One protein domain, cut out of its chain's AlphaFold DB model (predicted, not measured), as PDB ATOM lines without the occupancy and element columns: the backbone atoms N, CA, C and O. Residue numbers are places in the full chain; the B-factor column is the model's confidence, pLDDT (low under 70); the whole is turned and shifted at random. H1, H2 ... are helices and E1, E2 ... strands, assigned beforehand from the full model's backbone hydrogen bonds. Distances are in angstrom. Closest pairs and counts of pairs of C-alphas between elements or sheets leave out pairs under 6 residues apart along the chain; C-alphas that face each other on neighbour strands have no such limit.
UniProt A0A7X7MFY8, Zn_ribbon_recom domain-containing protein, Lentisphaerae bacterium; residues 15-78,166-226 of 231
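Overview. This is residues 15 to 78 and 166 to 226 of the 231 residues of the protein "Zn_ribbon_recom domain-containing protein" of Lentisphaerae bacterium (UniProt A0A7X7MFY8). A long two-stranded ribbon, the hairpin E1 and E2 with short E3 beside E2, makes one end of the domain, and H1 runs away from it through the middle. The hairpin E4 and E5 packs on H1 through E5, H3 packs on the later part of H1, and H2, H4 and H5 lie loosely around these, with residues 221 to 226 sticking out at the far end. The 125 printed residues hold six named helices and five named strands, in the order E1 E2 E3 H1 H2 H3 H4 E4 E5 H5 H6; both sheets, E1 - E2 - E3 and E4 - E5, are antiparallel, and the class is mixed. The whole is loose, with a radius of gyration of the C-alphas of 17.6 A, and flat, spanning 58 by 40 by 22 A.

Along the chain. E1, residues 22 to 30, runs 26.0 A from C-alpha 22 at (-0.859, 9.291, -0.067). E2, residues 36 to 44, is 25.9 A long, and E3 is residues 57 to 59. H1, residues 60 to 72, is 18.7 A long and ends with C-alpha 72 at (-2.631, -14.273, -2.993). H2 is residues 166 to 174, H3 176 to 182 and H4 185 to 195, the last 15.6 A long. E4 is residues 196 to 201, 13.7 A long, and E5 206 to 210. H5 is residues 214 to 219, and H6, 221 to 224, ends with C-alpha 224 at (-6.762, -20.810, -20.314).

Arrangement. E1, E2 and E3 form a meander, each strand the antiparallel neighbour of the one before. N 25 and O 41 are 2.7 A apart across E1 and E2, and N 42 and O 58 2.8 A across E2 and E3. H1 is on this sheet at a height over the sheet of 10.5 A, over none of its strands, but only just, with 2 of its C-alphas falling on E3; the closest C-alphas of E2 and H1, Val 40 and Glu 60, are 5.6 A apart. The C-alphas of Met 66 and Leu 206, the closest of H1 and E5, are 6.5 A apart. E4 and E5 form a hairpin, with N 197 and O 209 2.8 A apart. With residues 68 to 72 alone H1 touches H3, Phe 71 to Val 177 at 6.1 A between C-alphas, opposite ways at a steep tilt of 35.4 degrees, only just past shallow. H3 and H4 are close but not clearly touching, with the C-alphas of Trp 180 and Lys 188 6.0 A apart; so are H2 and H5, with those of Ser 173 and Phe 214 7.3 A apart. H1 and H4 are apart, and H5 and H6 meet only through their link. In H1 to H5 every O i to N i+4 pair is within hydrogen-bond range; H6 is too short for one.

Size, cuts and confidence. The C-alphas farthest apart, those of Gly 34 and Gly 226, are 61.9 A from each other. Residues 79 to 165 are not printed, and C-alphas 78 and 166 lie 17.9 A apart across the cut. The link E2 to E3, 12 residues, is long. Residues 224 to 226 are under 70 in pLDDT; the mean of the printed part is 91.2.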
ATOM      1  N   CYS A  15      -2.973   8.542  -4.871       95.06
ATOM      2  CA  CYS A  15      -4.422   8.625  -4.965       95.06
ATOM      3  C   CYS A  15      -4.845   8.382  -6.416       95.06
ATOM      4  O   CYS A  15      -4.364   9.069  -7.315       95.06
ATOM      5  N   ALA A  16      -5.760   7.444  -6.647       94.31
ATOM      6  CA  ALA A  16      -6.260   7.149  -7.988       94.31
ATOM      7  C   ALA A  16      -7.058   8.318  -8.604       94.31
ATOM      8  O   ALA A  16      -7.076   8.463  -9.818       94.31
ATOM      9  N   HIS A  17      -7.681   9.171  -7.779       92.00
ATOM     10  CA  HIS A  17      -8.521  10.278  -8.256       92.00
ATOM     11  C   HIS A  17      -7.721  11.495  -8.736       92.00
ATOM     12  O   HIS A  17      -8.104  12.128  -9.712       92.00
ATOM     13  N   CYS A  18      -6.627  11.850  -8.053       92.94
ATOM     14  CA  CYS A  18      -5.853  13.059  -8.376       92.94
ATOM     15  C   CYS A  18      -4.349  12.828  -8.584       92.94
ATOM     16  O   CYS A  18      -3.615  13.785  -8.808       92.94
ATOM     17  N   GLY A  19      -3.849  11.594  -8.467       92.69
ATOM     18  CA  GLY A  19      -2.438  11.245  -8.690       92.69
ATOM     19  C   GLY A  19      -1.454  11.699  -7.599       92.69
ATOM     20  O   GLY A  19      -0.289  11.280  -7.597       92.69
ATOM     21  N   PHE A  20      -1.906  12.519  -6.644       94.00
ATOM     22  CA  PHE A  20      -1.093  12.965  -5.512       94.00
ATOM     23  C   PHE A  20      -0.687  11.800  -4.613       94.00
ATOM     24  O   PHE A  20      -1.394  10.800  -4.491       94.00
ATOM     25  N   ALA A  21       0.456  11.952  -3.948       94.12
ATOM     26  CA  ALA A  21       0.925  10.981  -2.974       94.12
ATOM     27  C   ALA A  21      -0.078  10.815  -1.822       94.12
ATOM     28  O   ALA A  21      -0.734  11.766  -1.380       94.12
ATOM     29  N   VAL A  22      -0.171   9.593  -1.318       94.31
ATOM     30  CA  VAL A  22      -0.859   9.291  -0.067       94.31
ATOM     31  C   VAL A  22       0.156   9.403   1.066       94.31
ATOM     32  O   VAL A  22       1.247   8.835   0.989       94.31
ATOM     33  N   THR A  23      -0.179  10.157   2.109       92.31
ATOM     34  CA  THR A  23       0.714  10.415   3.243       92.31
ATOM     35  C   THR A  23       0.175   9.807   4.526       92.31
ATOM     36  O   THR A  23      -1.035   9.778   4.762       92.31
ATOM     37  N   GLY A  24       1.100   9.292   5.338       91.94
ATOM     38  CA  GLY A  24       0.819   8.723   6.649       91.94
ATOM     39  C   GLY A  24       0.733   9.803   7.730       91.94
ATOM     40  O   GLY A  24       1.569  10.700   7.787       91.94
ATOM     41  N   GLU A  25      -0.262   9.694   8.599       90.62
ATOM     42  CA  GLU A  25      -0.485  10.508   9.787       90.62
ATOM     43  C   GLU A  25      -0.582   9.577  10.999       90.62
ATOM     44  O   GLU A  25      -1.387   8.638  11.016       90.62
ATOM     45  N   ARG A  26       0.224   9.840  12.034       90.75
ATOM     46  CA  ARG A  26       0.132   9.120  13.307       90.75
ATOM     47  C   ARG A  26      -0.854   9.808  14.237       90.75
ATOM     48  O   ARG A  26      -0.642  10.951  14.630       90.75
ATOM     49  N   ILE A  27      -1.871   9.073  14.665       89.56
ATOM     50  CA  ILE A  27      -2.803   9.507  15.702       89.56
ATOM     51  C   ILE A  27      -2.471   8.782  17.000       89.56
ATOM     52  O   ILE A  27      -2.465   7.552  17.052       89.56
ATOM     53  N   ARG A  28      -2.233   9.564  18.054       89.19
ATOM     54  CA  ARG A  28      -2.072   9.092  19.431       89.19
ATOM     55  C   ARG A  28      -3.322   9.444  20.226       89.19
ATOM     56  O   ARG A  28      -3.773  10.586  20.170       89.19
ATOM     57  N   ARG A  29      -3.880   8.477  20.952       86.38
ATOM     58  CA  ARG A  29      -4.998   8.694  21.879       86.38
ATOM     59  C   ARG A  29      -4.623   8.172  23.258       86.38
ATOM     60  O   ARG A  29      -4.253   7.008  23.388       86.38
ATOM     61  N   ASN A  30      -4.748   9.036  24.257       89.88
ATOM     62  CA  ASN A  30      -4.605   8.655  25.656       89.88
ATOM     63  C   ASN A  30      -5.912   8.001  26.109       89.88
ATOM     64  O   ASN A  30      -6.994   8.538  25.860       89.88
ATOM     65  N   LEU A  31      -5.805   6.830  26.719       87.88
ATOM     66  CA  LEU A  31      -6.926   6.083  27.272       87.88
ATOM     67  C   LEU A  31      -7.114   6.448  28.752       87.88
ATOM     68  O   LEU A  31      -6.217   6.983  29.401       87.88
ATOM     69  N   LEU A  32      -8.311   6.172  29.275       85.00
ATOM     70  CA  LEU A  32      -8.689   6.482  30.661       85.00
ATOM     71  C   LEU A  32      -7.832   5.732  31.696       85.00
ATOM     72  O   LEU A  32      -7.699   6.190  32.824       85.00
ATOM     73  N   ASP A  33      -7.237   4.607  31.303       86.88
ATOM     74  CA  ASP A  33      -6.336   3.777  32.110       86.88
ATOM     75  C   ASP A  33      -4.876   4.278  32.117       86.88
ATOM     76  O   ASP A  33      -4.001   3.638  32.697       86.88
ATOM     77  N   GLY A  34      -4.595   5.413  31.467       83.75
ATOM     78  CA  GLY A  34      -3.252   5.979  31.339       83.75
ATOM     79  C   GLY A  34      -2.404   5.361  30.221       83.75
ATOM     80  O   GLY A  34      -1.282   5.815  29.992       83.75
ATOM     81  N   SER A  35      -2.920   4.369  29.489       87.38
ATOM     82  CA  SER A  35      -2.230   3.799  28.330       87.38
ATOM     83  C   SER A  35      -2.392   4.676  27.078       87.38
ATOM     84  O   SER A  35      -3.344   5.448  26.937       87.38
ATOM     85  N   VAL A  36      -1.443   4.586  26.141       86.38
ATOM     86  CA  VAL A  36      -1.478   5.332  24.872       86.38
ATOM     87  C   VAL A  36      -1.718   4.360  23.728       86.38
ATOM     88  O   VAL A  36      -0.937   3.432  23.516       86.38
ATOM     89  N   ARG A  37      -2.775   4.596  22.948       85.75
ATOM     90  CA  ARG A  37      -3.048   3.848  21.718       85.75
ATOM     91  C   ARG A  37      -2.598   4.657  20.508       85.75
ATOM     92  O   ARG A  37      -3.049   5.785  20.301       85.75
ATOM     93  N   GLU A  38      -1.724   4.067  19.698       88.62
ATOM     94  CA  GLU A  38      -1.220   4.677  18.467       88.62
ATOM     95  C   GLU A  38      -1.781   3.980  17.227       88.62
ATOM     96  O   GLU A  38      -1.814   2.749  17.136       88.62
ATOM     97  N   HIS A  39      -2.200   4.774  16.246       89.06
ATOM     98  CA  HIS A  39      -2.654   4.292  14.948       89.06
ATOM     99  C   HIS A  39      -2.049   5.128  13.824       89.06
ATOM    100  O   HIS A  39      -1.962   6.352  13.922       89.06
ATOM    101  N   VAL A  40      -1.658   4.460  12.742       93.56
ATOM    102  CA  VAL A  40      -1.191   5.102  11.513       93.56
ATOM    103  C   VAL A  40      -2.319   5.066  10.492       93.56
ATOM    104  O   VAL A  40      -2.873   4.001  10.204       93.56
ATOM    105  N   TYR A  41      -2.647   6.239   9.959       93.44
ATOM    106  CA  TYR A  41      -3.644   6.413   8.912       93.44
ATOM    107  C   TYR A  41      -3.018   7.032   7.674       93.44
ATOM    108  O   TYR A  41      -2.149   7.882   7.784       93.44
ATOM    109  N   TYR A  42      -3.518   6.664   6.507       94.75
ATOM    110  CA  TYR A  42      -3.069   7.154   5.217       94.75
ATOM    111  C   TYR A  42      -4.191   7.933   4.539       94.75
ATOM    112  O   TYR A  42      -5.320   7.448   4.453       94.75
ATOM    113  N   ARG A  43      -3.886   9.145   4.066       93.12
ATOM    114  CA  ARG A  43      -4.842  10.027   3.377       93.12
ATOM    115  C   ARG A  43      -4.225  10.657   2.133       93.12
ATOM    116  O   ARG A  43      -3.009  10.800   2.039       93.12
ATOM    117  N   CYS A  44      -5.062  11.064   1.181       93.81
ATOM    118  CA  CYS A  44      -4.596  11.822   0.018       93.81
ATOM    119  C   CYS A  44      -4.022  13.182   0.457       93.81
ATOM    120  O   CYS A  44      -4.723  13.961   1.117       93.81
ATOM    121  N   ALA A  45      -2.777  13.470   0.063       92.00
ATOM    122  CA  ALA A  45      -2.046  14.678   0.450       92.00
ATOM    123  C   ALA A  45      -2.399  15.929  -0.368       92.00
ATOM    124  O   ALA A  45      -1.883  17.004  -0.076       92.00
ATOM    125  N   ASN A  46      -3.259  15.816  -1.385       91.88
ATOM    126  CA  ASN A  46      -3.734  16.990  -2.106       91.88
ATOM    127  C   ASN A  46      -4.541  17.883  -1.144       91.88
ATOM    128  O   ASN A  46      -5.560  17.441  -0.614       91.88
ATOM    129  N   ASN A  47      -4.091  19.112  -0.891       87.19
ATOM    130  CA  ASN A  47      -4.811  20.083  -0.057       87.19
ATOM    131  C   ASN A  47      -5.803  20.932  -0.871       87.19
ATOM    132  O   ASN A  47      -6.662  21.587  -0.294       87.19
ATOM    133  N   SER A  48      -5.706  20.897  -2.198       89.75
ATOM    134  CA  SER A  48      -6.547  21.635  -3.145       89.75
ATOM    135  C   SER A  48      -7.415  20.643  -3.919       89.75
ATOM    136  O   SER A  48      -7.281  20.467  -5.129       89.75
ATOM    137  N   LYS A  49      -8.242  19.896  -3.180       87.44
ATOM    138  CA  LYS A  49      -9.139  18.891  -3.756       87.44
ATOM    139  C   LYS A  49     -10.395  19.573  -4.317       87.44
ATOM    140  O   LYS A  49     -10.928  20.436  -3.626       87.44
ATOM    141  N   PRO A  50     -10.877  19.184  -5.510       87.12
ATOM    142  CA  PRO A  50     -12.211  19.568  -5.964       87.12
ATOM    143  C   PRO A  50     -13.285  18.895  -5.096       87.12
ATOM    144  O   PRO A  50     -13.020  17.846  -4.504       87.12
ATOM    145  N   ASP A  51     -14.494  19.458  -5.060       85.69
ATOM    146  CA  ASP A  51     -15.602  18.974  -4.216       85.69
ATOM    147  C   ASP A  51     -16.009  17.522  -4.519       85.69
ATOM    148  O   ASP A  51     -16.403  16.775  -3.627       85.69
ATOM    149  N   GLU A  52     -15.840  17.085  -5.768       86.38
ATOM    150  CA  GLU A  52     -16.117  15.715  -6.213       86.38
ATOM    151  C   GLU A  52     -15.057  14.695  -5.755       86.38
ATOM    152  O   GLU A  52     -15.239  13.490  -5.937       86.38
ATOM    153  N   HIS A  53     -13.933  15.135  -5.169       90.38
ATOM    154  CA  HIS A  53     -12.884  14.231  -4.706       90.38
ATOM    155  C   HIS A  53     -13.338  13.484  -3.443       90.38
ATOM    156  O   HIS A  53     -13.427  14.090  -2.370       90.38
ATOM    157  N   PRO A  54     -13.486  12.147  -3.483       89.38
ATOM    158  CA  PRO A  54     -13.988  11.410  -2.334       89.38
ATOM    159  C   PRO A  54     -13.058  11.536  -1.115       89.38
ATOM    160  O   PRO A  54     -11.826  11.493  -1.271       89.38
ATOM    161  N   PRO A  55     -13.601  11.666   0.110       87.69
ATOM    162  CA  PRO A  55     -12.797  11.567   1.314       87.69
ATOM    163  C   PRO A  55     -12.249  10.141   1.427       87.69
ATOM    164  O   PRO A  55     -12.977   9.162   1.311       87.69
ATOM    165  N   MET A  56     -10.943  10.024   1.650       88.38
ATOM    166  CA  MET A  56     -10.255   8.737   1.708       88.38
ATOM    167  C   MET A  56      -9.293   8.720   2.888       88.38
ATOM    168  O   MET A  56      -8.386   9.558   2.973       88.38
ATOM    169  N   ARG A  57      -9.484   7.742   3.774       91.31
ATOM    170  CA  ARG A  57      -8.636   7.497   4.938       91.31
ATOM    171  C   ARG A  57      -8.547   5.997   5.192       91.31
ATOM    172  O   ARG A  57      -9.549   5.384   5.532       91.31
ATOM    173  N   TRP A  58      -7.345   5.444   5.097       95.06
ATOM    174  CA  TRP A  58      -7.087   4.023   5.330       95.06
ATOM    175  C   TRP A  58      -6.237   3.817   6.575       95.06
ATOM    176  O   TRP A  58      -5.327   4.609   6.827       95.06
ATOM    177  N   ARG A  59      -6.487   2.766   7.359       94.50
ATOM    178  CA  ARG A  59      -5.532   2.347   8.392       94.50
ATOM    179  C   ARG A  59      -4.368   1.608   7.728       94.50
ATOM    180  O   ARG A  59      -4.542   0.956   6.705       94.50
ATOM    181  N   GLU A  60      -3.175   1.689   8.317       93.88
ATOM    182  CA  GLU A  60      -2.000   0.965   7.804       93.88
ATOM    183  C   GLU A  60      -2.226  -0.551   7.697       93.88
ATOM    184  O   GLU A  60      -1.781  -1.160   6.730       93.88
ATOM    185  N   GLY A  61      -2.948  -1.135   8.661       93.25
ATOM    186  CA  GLY A  61      -3.324  -2.552   8.649       93.25
ATOM    187  C   GLY A  61      -4.194  -2.905   7.445       93.25
ATOM    188  O   GLY A  61      -3.820  -3.781   6.678       93.25
ATOM    189  N   ASP A  62      -5.270  -2.152   7.218       95.00
ATOM    190  CA  ASP A  62      -6.201  -2.378   6.106       95.00
ATOM    191  C   ASP A  62      -5.494  -2.277   4.739       95.00
ATOM    192  O   ASP A  62      -5.723  -3.090   3.847       95.00
ATOM    193  N   LEU A  63      -4.573  -1.314   4.572       94.81
ATOM    194  CA  LEU A  63      -3.740  -1.238   3.362       94.81
ATOM    195  C   LEU A  63      -2.852  -2.478   3.211       94.81
ATOM    196  O   LEU A  63      -2.733  -3.013   2.111       94.81
ATOM    197  N   ALA A  64      -2.211  -2.917   4.296       95.12
ATOM    198  CA  ALA A  64      -1.356  -4.098   4.276       95.12
ATOM    199  C   ALA A  64      -2.148  -5.369   3.941       95.12
ATOM    200  O   ALA A  64      -1.646  -6.200   3.190       95.12
ATOM    201  N   GLU A  65      -3.378  -5.496   4.435       95.81
ATOM    202  CA  GLU A  65      -4.283  -6.595   4.092       95.81
ATOM    203  C   GLU A  65      -4.678  -6.559   2.613       95.81
ATOM    204  O   GLU A  65      -4.598  -7.586   1.945       95.81
ATOM    205  N   MET A  66      -4.984  -5.385   2.047       95.69
ATOM    206  CA  MET A  66      -5.252  -5.271   0.606       95.69
ATOM    207  C   MET A  66      -4.055  -5.697  -0.262       95.69
ATOM    208  O   MET A  66      -4.248  -6.323  -1.303       95.69
ATOM    209  N   PHE A  67      -2.817  -5.403   0.154       95.81
ATOM    210  CA  PHE A  67      -1.631  -5.927  -0.536       95.81
ATOM    211  C   PHE A  67      -1.500  -7.446  -0.396       95.81
ATOM    212  O   PHE A  67      -1.121  -8.109  -1.358       95.81
ATOM    213  N   VAL A  68      -1.833  -8.011   0.766       96.50
ATOM    214  CA  VAL A  68      -1.839  -9.468   0.958       96.50
ATOM    215  C   VAL A  68      -2.863 -10.139   0.038       96.50
ATOM    216  O   VAL A  68      -2.532 -11.149  -0.582       96.50
ATOM    217  N   GLU A  69      -4.062  -9.573  -0.117       95.44
ATOM    218  CA  GLU A  69      -5.056 -10.085  -1.074       95.44
ATOM    219  C   GLU A  69      -4.537 -10.051  -2.514       95.44
ATOM    220  O   GLU A  69      -4.694 -11.018  -3.259       95.44
ATOM    221  N   GLU A  70      -3.828  -8.987  -2.891       94.25
ATOM    222  CA  GLU A  70      -3.169  -8.916  -4.194       94.25
ATOM    223  C   GLU A  70      -2.081  -9.997  -4.342       94.25
ATOM    224  O   GLU A  70      -1.982 -10.646  -5.386       94.25
ATOM    225  N   PHE A  71      -1.292 -10.258  -3.299       95.06
ATOM    226  CA  PHE A  71      -0.240 -11.279  -3.327       95.06
ATOM    227  C   PHE A  71      -0.783 -12.701  -3.441       95.06
ATOM    228  O   PHE A  71      -0.182 -13.529  -4.127       95.06
ATOM    229  N   LYS A  72      -1.945 -12.981  -2.844       94.94
ATOM    230  CA  LYS A  72      -2.631 -14.273  -2.993       94.94
ATOM    231  C   LYS A  72      -2.965 -14.590  -4.451       94.94
ATOM    232  O   LYS A  72      -3.021 -15.764  -4.807       94.94
ATOM    233  N   THR A  73      -3.116 -13.583  -5.318       94.25
ATOM    234  CA  THR A  73      -3.344 -13.820  -6.755       94.25
ATOM    235  C   THR A  73      -2.156 -14.513  -7.436       94.25
ATOM    236  O   THR A  73      -2.354 -15.297  -8.370       94.25
ATOM    237  N   PHE A  74      -0.933 -14.313  -6.932       93.38
ATOM    238  CA  PHE A  74       0.271 -14.969  -7.447       93.38
ATOM    239  C   PHE A  74       0.401 -16.428  -7.003       93.38
ATOM    240  O   PHE A  74       0.997 -17.240  -7.714       93.38
ATOM    241  N   VAL A  75      -0.150 -16.758  -5.835       93.88
ATOM    242  CA  VAL A  75      -0.024 -18.084  -5.230       93.88
ATOM    243  C   VAL A  75      -0.940 -19.063  -5.957       93.88
ATOM    244  O   VAL A  75      -2.164 -18.903  -6.005       93.88
ATOM    245  N   MET A  76      -0.342 -20.084  -6.556       92.62
ATOM    246  CA  MET A  76      -1.049 -21.144  -7.258       92.62
ATOM    247  C   MET A  76      -1.370 -22.302  -6.304       92.62
ATOM    248  O   MET A  76      -0.636 -22.537  -5.344       92.62
ATOM    249  N   PRO A  77      -2.434 -23.077  -6.582       92.56
ATOM    250  CA  PRO A  77      -2.634 -24.372  -5.940       92.56
ATOM    251  C   PRO A  77      -1.404 -25.271  -6.112       92.56
ATOM    252  O   PRO A  77      -0.778 -25.258  -7.174       92.56
ATOM    253  N   THR A  78      -1.088 -26.077  -5.097       91.50
ATOM    254  CA  THR A  78       0.149 -26.874  -5.019       91.50
ATOM    255  C   THR A  78       0.424 -27.701  -6.274       91.50
ATOM    256  O   THR A  78       1.539 -27.674  -6.787       91.50
ATOM    257  N   ALA A 166      15.069 -17.922 -12.489       92.88
ATOM    258  CA  ALA A 166      13.668 -18.105 -12.860       92.88
ATOM    259  C   ALA A 166      12.915 -18.958 -11.827       92.88
ATOM    260  O   ALA A 166      11.813 -18.592 -11.420       92.88
ATOM    261  N   LEU A 167      13.527 -20.051 -11.357       94.69
ATOM    262  CA  LEU A 167      12.951 -20.897 -10.307       94.69
ATOM    263  C   LEU A 167      12.870 -20.172  -8.966       94.69
ATOM    264  O   LEU A 167      11.828 -20.230  -8.320       94.69
ATOM    265  N   ALA A 168      13.922 -19.452  -8.576       95.06
ATOM    266  CA  ALA A 168      13.927 -18.667  -7.345       95.06
ATOM    267  C   ALA A 168      12.858 -17.565  -7.365       95.06
ATOM    268  O   ALA A 168      12.172 -17.350  -6.368       95.06
ATOM    269  N   LEU A 169      12.672 -16.895  -8.507       94.81
ATOM    270  CA  LEU A 169      11.618 -15.898  -8.683       94.81
ATOM    271  C   LEU A 169      10.230 -16.535  -8.581       94.81
ATOM    272  O   LEU A 169       9.340 -15.973  -7.939       94.81
ATOM    273  N   PHE A 170      10.042 -17.706  -9.195       95.62
ATOM    274  CA  PHE A 170       8.792 -18.441  -9.074       95.62
ATOM    275  C   PHE A 170       8.530 -18.848  -7.618       95.62
ATOM    276  O   PHE A 170       7.467 -18.523  -7.097       95.62
ATOM    277  N   ASP A 171       9.499 -19.446  -6.925       95.12
ATOM    278  CA  ASP A 171       9.365 -19.831  -5.512       95.12
ATOM    279  C   ASP A 171       9.034 -18.637  -4.619       95.12
ATOM    280  O   ASP A 171       8.097 -18.696  -3.821       95.12
ATOM    281  N   PHE A 172       9.728 -17.518  -4.826       95.69
ATOM    282  CA  PHE A 172       9.438 -16.261  -4.147       95.69
ATOM    283  C   PHE A 172       7.985 -15.816  -4.358       95.69
ATOM    284  O   PHE A 172       7.320 -15.429  -3.399       95.69
ATOM    285  N   SER A 173       7.456 -15.917  -5.584       95.50
ATOM    286  CA  SER A 173       6.055 -15.568  -5.864       95.50
ATOM    287  C   SER A 173       5.054 -16.468  -5.128       95.50
ATOM    288  O   SER A 173       4.004 -15.988  -4.705       95.50
ATOM    289  N   GLN A 174       5.385 -17.749  -4.935       95.75
ATOM    290  CA  GLN A 174       4.520 -18.707  -4.240       95.75
ATOM    291  C   GLN A 174       4.576 -18.540  -2.715       95.75
ATOM    292  O   GLN A 174       3.603 -18.839  -2.028       95.75
ATOM    293  N   GLN A 175       5.686 -18.018  -2.188       95.62
ATOM    294  CA  GLN A 175       5.901 -17.758  -0.758       95.62
ATOM    295  C   GLN A 175       5.646 -16.293  -0.365       95.62
ATOM    296  O   GLN A 175       5.898 -15.904   0.773       95.62
ATOM    297  N   LEU A 176       5.151 -15.462  -1.289       94.81
ATOM    298  CA  LEU A 176       5.140 -14.006  -1.131       94.81
ATOM    299  C   LEU A 176       4.348 -13.528   0.093       94.81
ATOM    300  O   LEU A 176       4.757 -12.581   0.765       94.81
ATOM    301  N   VAL A 177       3.231 -14.193   0.397       96.12
ATOM    302  CA  VAL A 177       2.392 -13.888   1.566       96.12
ATOM    303  C   VAL A 177       3.153 -14.166   2.865       96.12
ATOM    304  O   VAL A 177       3.196 -13.313   3.752       96.12
ATOM    305  N   ASP A 178       3.818 -15.318   2.963       96.25
ATOM    306  CA  ASP A 178       4.610 -15.684   4.141       96.25
ATOM    307  C   ASP A 178       5.817 -14.761   4.324       96.25
ATOM    308  O   ASP A 178       6.100 -14.319   5.442       96.25
ATOM    309  N   VAL A 179       6.502 -14.433   3.222       95.94
ATOM    310  CA  VAL A 179       7.602 -13.462   3.213       95.94
ATOM    311  C   VAL A 179       7.099 -12.120   3.737       95.94
ATOM    312  O   VAL A 179       7.665 -11.595   4.691       95.94
ATOM    313  N   TRP A 180       5.981 -11.610   3.213       95.88
ATOM    314  CA  TRP A 180       5.393 -10.353   3.673       95.88
ATOM    315  C   TRP A 180       5.106 -10.344   5.177       95.88
ATOM    316  O   TRP A 180       5.429  -9.369   5.856       95.88
ATOM    317  N   HIS A 181       4.517 -11.409   5.725       95.31
ATOM    318  CA  HIS A 181       4.196 -11.463   7.154       95.31
ATOM    319  C   HIS A 181       5.437 -11.513   8.049       95.31
ATOM    320  O   HIS A 181       5.418 -10.925   9.133       95.31
ATOM    321  N   ARG A 182       6.506 -12.179   7.602       95.25
ATOM    322  CA  ARG A 182       7.772 -12.293   8.345       95.25
ATOM    323  C   ARG A 182       8.678 -11.074   8.179       95.25
ATOM    324  O   ARG A 182       9.560 -10.869   9.007       95.25
ATOM    325  N   SER A 183       8.447 -10.273   7.144       94.12
ATOM    326  CA  SER A 183       9.285  -9.132   6.809       94.12
ATOM    327  C   SER A 183       9.082  -7.917   7.714       94.12
ATOM    328  O   SER A 183       7.966  -7.562   8.121       94.12
ATOM    329  N   ASN A 184      10.184  -7.210   7.954       92.81
ATOM    330  CA  ASN A 184      10.173  -5.887   8.569       92.81
ATOM    331  C   ASN A 184       9.688  -4.804   7.575       92.81
ATOM    332  O   ASN A 184       9.426  -5.071   6.403       92.81
ATOM    333  N   SER A 185       9.538  -3.556   8.034       89.75
ATOM    334  CA  SER A 185       8.992  -2.477   7.195       89.75
ATOM    335  C   SER A 185       9.838  -2.136   5.965       89.75
ATOM    336  O   SER A 185       9.283  -1.689   4.966       89.75
ATOM    337  N   GLU A 186      11.158  -2.306   6.019       91.19
ATOM    338  CA  GLU A 186      12.045  -2.035   4.884       91.19
ATOM    339  C   GLU A 186      11.948  -3.148   3.839       91.19
ATOM    340  O   GLU A 186      11.704  -2.877   2.664       91.19
ATOM    341  N   GLU A 187      12.020  -4.400   4.282       93.38
ATOM    342  CA  GLU A 187      11.852  -5.579   3.429       93.38
ATOM    343  C   GLU A 187      10.480  -5.590   2.750       93.38
ATOM    344  O   GLU A 187      10.380  -5.854   1.555       93.38
ATOM    345  N   LYS A 188       9.414  -5.209   3.463       94.88
ATOM    346  CA  LYS A 188       8.078  -5.059   2.869       94.88
ATOM    347  C   LYS A 188       8.071  -4.056   1.717       94.88
ATOM    348  O   LYS A 188       7.437  -4.301   0.695       94.88
ATOM    349  N   ARG A 189       8.793  -2.939   1.827       93.81
ATOM    350  CA  ARG A 189       8.905  -1.987   0.709       93.81
ATOM    351  C   ARG A 189       9.660  -2.580  -0.468       93.81
ATOM    352  O   ARG A 189       9.207  -2.428  -1.597       93.81
ATOM    353  N   GLN A 190      10.745  -3.303  -0.205       93.88
ATOM    354  CA  GLN A 190      11.484  -4.005  -1.253       93.88
ATOM    355  C   GLN A 190      10.594  -5.032  -1.964       93.88
ATOM    356  O   GLN A 190      10.570  -5.069  -3.191       93.88
ATOM    357  N   VAL A 191       9.791  -5.798  -1.215       95.38
ATOM    358  CA  VAL A 191       8.794  -6.722  -1.780       95.38
ATOM    359  C   VAL A 191       7.853  -5.975  -2.719       95.38
ATOM    360  O   VAL A 191       7.685  -6.393  -3.864       95.38
ATOM    361  N   LEU A 192       7.289  -4.844  -2.281       94.94
ATOM    362  CA  LEU A 192       6.428  -4.032  -3.136       94.94
ATOM    363  C   LEU A 192       7.157  -3.598  -4.414       94.94
ATOM    364  O   LEU A 192       6.583  -3.710  -5.500       94.94
ATOM    365  N   ASP A 193       8.386  -3.091  -4.313       93.44
ATOM    366  CA  ASP A 193       9.170  -2.581  -5.451       93.44
ATOM    367  C   ASP A 193       9.540  -3.673  -6.456       93.44
ATOM    368  O   ASP A 193       9.536  -3.431  -7.672       93.44
ATOM    369  N   CYS A 194       9.760  -4.890  -5.964       93.38
ATOM    370  CA  CYS A 194       9.968  -6.072  -6.786       93.38
ATOM    371  C   CYS A 194       8.703  -6.462  -7.564       93.38
ATOM    372  O   CYS A 194       8.784  -6.711  -8.768       93.38
ATOM    373  N   VAL A 195       7.534  -6.507  -6.914       94.81
ATOM    374  CA  VAL A 195       6.326  -7.118  -7.511       94.81
ATOM    375  C   VAL A 195       5.411  -6.142  -8.245       94.81
ATOM    376  O   VAL A 195       4.531  -6.565  -8.998       94.81
ATOM    377  N   SER A 196       5.599  -4.834  -8.070       94.25
ATOM    378  CA  SER A 196       4.704  -3.818  -8.635       94.25
ATOM    379  C   SER A 196       5.441  -2.622  -9.233       94.25
ATOM    380  O   SER A 196       6.564  -2.295  -8.849       94.25
ATOM    381  N   LEU A 197       4.794  -1.987 -10.211       92.12
ATOM    382  CA  LEU A 197       5.253  -0.780 -10.899       92.12
ATOM    383  C   LEU A 197       4.547   0.469 -10.368       92.12
ATOM    384  O   LEU A 197       5.197   1.467 -10.082       92.12
ATOM    385  N   ASN A 198       3.222   0.401 -10.214       92.31
ATOM    386  CA  ASN A 198       2.395   1.499  -9.718       92.31
ATOM    387  C   ASN A 198       1.403   0.981  -8.680       92.31
ATOM    388  O   ASN A 198       0.888  -0.132  -8.799       92.31
ATOM    389  N   ARG A 199       1.126   1.803  -7.667       95.81
ATOM    390  CA  ARG A 199       0.213   1.484  -6.565       95.81
ATOM    391  C   ARG A 199      -0.694   2.680  -6.358       95.81
ATOM    392  O   ARG A 199      -0.240   3.747  -5.933       95.81
ATOM    393  N   THR A 200      -1.964   2.519  -6.685       96.06
ATOM    394  CA  THR A 200      -2.963   3.578  -6.549       96.06
ATOM    395  C   THR A 200      -4.091   3.125  -5.648       96.06
ATOM    396  O   THR A 200      -4.477   1.965  -5.694       96.06
ATOM    397  N   VAL A 201      -4.640   4.028  -4.847       95.75
ATOM    398  CA  VAL A 201      -5.739   3.715  -3.930       95.75
ATOM    399  C   VAL A 201      -6.888   4.710  -4.112       95.75
ATOM    400  O   VAL A 201      -6.666   5.908  -4.336       95.75
ATOM    401  N   THR A 202      -8.111   4.191  -4.063       93.25
ATOM    402  CA  THR A 202      -9.375   4.941  -4.039       93.25
ATOM    403  C   THR A 202      -9.949   4.942  -2.617       93.25
ATOM    404  O   THR A 202      -9.371   4.366  -1.693       93.25
ATOM    405  N   ALA A 203     -11.116   5.558  -2.414       89.50
ATOM    406  CA  ALA A 203     -11.821   5.470  -1.133       89.50
ATOM    407  C   ALA A 203     -12.240   4.037  -0.742       89.50
ATOM    408  O   ALA A 203     -12.521   3.810   0.429       89.50
ATOM    409  N   ALA A 204     -12.265   3.085  -1.688       89.62
ATOM    410  CA  ALA A 204     -12.784   1.733  -1.464       89.62
ATOM    411  C   ALA A 204     -11.818   0.594  -1.835       89.62
ATOM    412  O   ALA A 204     -11.998  -0.524  -1.366       89.62
ATOM    413  N   SER A 205     -10.811   0.843  -2.676       92.25
ATOM    414  CA  SER A 205      -9.978  -0.223  -3.239       92.25
ATOM    415  C   SER A 205      -8.534   0.196  -3.499       92.25
ATOM    416  O   SER A 205      -8.229   1.366  -3.748       92.25
ATOM    417  N   LEU A 206      -7.650  -0.800  -3.490       93.62
ATOM    418  CA  LEU A 206      -6.271  -0.716  -3.952       93.62
ATOM    419  C   LEU A 206      -6.179  -1.278  -5.378       93.62
ATOM    420  O   LEU A 206      -6.645  -2.379  -5.652       93.62
ATOM    421  N   CYS A 207      -5.537  -0.538  -6.276       93.62
ATOM    422  CA  CYS A 207      -5.196  -0.991  -7.619       93.62
ATOM    423  C   CYS A 207      -3.672  -1.032  -7.760       93.62
ATOM    424  O   CYS A 207      -2.993  -0.013  -7.593       93.62
ATOM    425  N   VAL A 208      -3.139  -2.212  -8.081       94.75
ATOM    426  CA  VAL A 208      -1.703  -2.443  -8.250       94.75
ATOM    427  C   VAL A 208      -1.420  -2.818  -9.699       94.75
ATOM    428  O   VAL A 208      -1.969  -3.776 -10.236       94.75
ATOM    429  N   THR A 209      -0.528  -2.072 -10.343       94.62
ATOM    430  CA  THR A 209       0.051  -2.486 -11.622       94.62
ATOM    431  C   THR A 209       1.203  -3.438 -11.332       94.62
ATOM    432  O   THR A 209       2.269  -3.010 -10.878       94.62
ATOM    433  N   LYS A 210       0.978  -4.732 -11.564       94.31
ATOM    434  CA  LYS A 210       1.953  -5.808 -11.341       94.31
ATOM    435  C   LYS A 210       3.143  -5.679 -12.305       94.31
ATOM    436  O   LYS A 210       2.975  -5.306 -13.466       94.31
ATOM    437  N   ARG A 211       4.356  -5.962 -11.826       94.38
ATOM    438  CA  ARG A 211       5.573  -6.003 -12.656       94.38
ATOM    439  C   ARG A 211       5.685  -7.372 -13.336       94.38
ATOM    440  O   ARG A 211       5.287  -8.373 -12.753       94.38
ATOM    441  N   LYS A 212       6.298  -7.447 -14.520       91.12
ATOM    442  CA  LYS A 212       6.669  -8.740 -15.116       91.12
ATOM    443  C   LYS A 212       7.737  -9.456 -14.275       91.12
ATOM    444  O   LYS A 212       8.676  -8.792 -13.835       91.12
ATOM    445  N   PRO A 213       7.644 -10.782 -14.074       91.31
ATOM    446  CA  PRO A 213       6.642 -11.706 -14.622       91.31
ATOM    447  C   PRO A 213       5.439 -11.967 -13.686       91.31
ATOM    448  O   PRO A 213       4.663 -12.889 -13.928       91.31
ATOM    449  N   PHE A 214       5.282 -11.202 -12.599       93.12
ATOM    450  CA  PHE A 214       4.209 -11.391 -11.614       93.12
ATOM    451  C   PHE A 214       2.811 -11.141 -12.201       93.12
ATOM    452  O   PHE A 214       1.854 -11.798 -11.800       93.12
ATOM    453  N   ASP A 215       2.694 -10.240 -13.179       93.06
ATOM    454  CA  ASP A 215       1.476 -10.046 -13.978       93.06
ATOM    455  C   ASP A 215       1.005 -11.357 -14.629       93.06
ATOM    456  O   ASP A 215      -0.127 -11.797 -14.435       93.06
ATOM    457  N   TRP A 216       1.918 -12.037 -15.314       90.62
ATOM    458  CA  TRP A 216       1.666 -13.270 -16.041       90.62
ATOM    459  C   TRP A 216       1.357 -14.441 -15.096       90.62
ATOM    460  O   TRP A 216       0.482 -15.260 -15.379       90.62
ATOM    461  N   ILE A 217       2.028 -14.484 -13.941       91.06
ATOM    462  CA  ILE A 217       1.751 -15.447 -12.864       91.06
ATOM    463  C   ILE A 217       0.333 -15.254 -12.302       91.06
ATOM    464  O   ILE A 217      -0.367 -16.241 -12.074       91.06
ATOM    465  N   ALA A 218      -0.113 -14.008 -12.112       90.25
ATOM    466  CA  ALA A 218      -1.450 -13.712 -11.595       90.25
ATOM    467  C   ALA A 218      -2.566 -14.014 -12.606       90.25
ATOM    468  O   ALA A 218      -3.596 -14.578 -12.243       90.25
ATOM    469  N   GLU A 219      -2.372 -13.652 -13.877       89.69
ATOM    470  CA  GLU A 219      -3.381 -13.842 -14.931       89.69
ATOM    471  C   GLU A 219      -3.566 -15.310 -15.341       89.69
ATOM    472  O   GLU A 219      -4.619 -15.682 -15.875       89.69
ATOM    473  N   ARG A 220      -2.537 -16.134 -15.105       85.44
ATOM    474  CA  ARG A 220      -2.476 -17.565 -15.440       85.44
ATOM    475  C   ARG A 220      -2.924 -17.882 -16.876       85.44
ATOM    476  O   ARG A 220      -3.714 -18.809 -17.081       85.44
ATOM    477  N   PRO A 221      -2.440 -17.163 -17.910       78.12
ATOM    478  CA  PRO A 221      -2.891 -17.375 -19.288       78.12
ATOM    479  C   PRO A 221      -2.580 -18.792 -19.800       78.12
ATOM    480  O   PRO A 221      -3.295 -19.322 -20.645       78.12
ATOM    481  N   PHE A 222      -1.563 -19.445 -19.238       75.81
ATOM    482  CA  PHE A 222      -1.187 -20.825 -19.541       75.81
ATOM    483  C   PHE A 222      -2.235 -21.871 -19.122       75.81
ATOM    484  O   PHE A 222      -2.243 -22.954 -19.697       75.81
ATOM    485  N   LEU A 223      -3.148 -21.556 -18.193       71.88
ATOM    486  CA  LEU A 223      -4.270 -22.443 -17.850       71.88
ATOM    487  C   LEU A 223      -5.449 -22.291 -18.819       71.88
ATOM    488  O   LEU A 223      -6.156 -23.255 -19.081       71.88
ATOM    489  N   LYS A 224      -5.645 -21.098 -19.393       63.12
ATOM    490  CA  LYS A 224      -6.762 -20.810 -20.314       63.12
ATOM    491  C   LYS A 224      -6.592 -21.471 -21.682       63.12
ATOM    492  O   LYS A 224      -7.572 -21.725 -22.372       63.12
ATOM    493  N   ASN A 225      -5.351 -21.772 -22.054       55.50
ATOM    494  CA  ASN A 225      -5.024 -22.454 -23.304       55.50
ATOM    495  C   ASN A 225      -5.073 -23.993 -23.170       55.50
ATOM    496  O   ASN A 225      -4.913 -24.702 -24.164       55.50
ATOM    497  N   GLY A 226      -5.323 -24.511 -21.960       48.53
ATOM    498  CA  GLY A 226      -5.693 -25.901 -21.717       48.53
ATOM    499  C   GLY A 226      -7.181 -26.086 -22.001       48.53
ATOM    500  O   GLY A 226      -8.024 -25.608 -21.255       48.53
TER     501      GLY A 226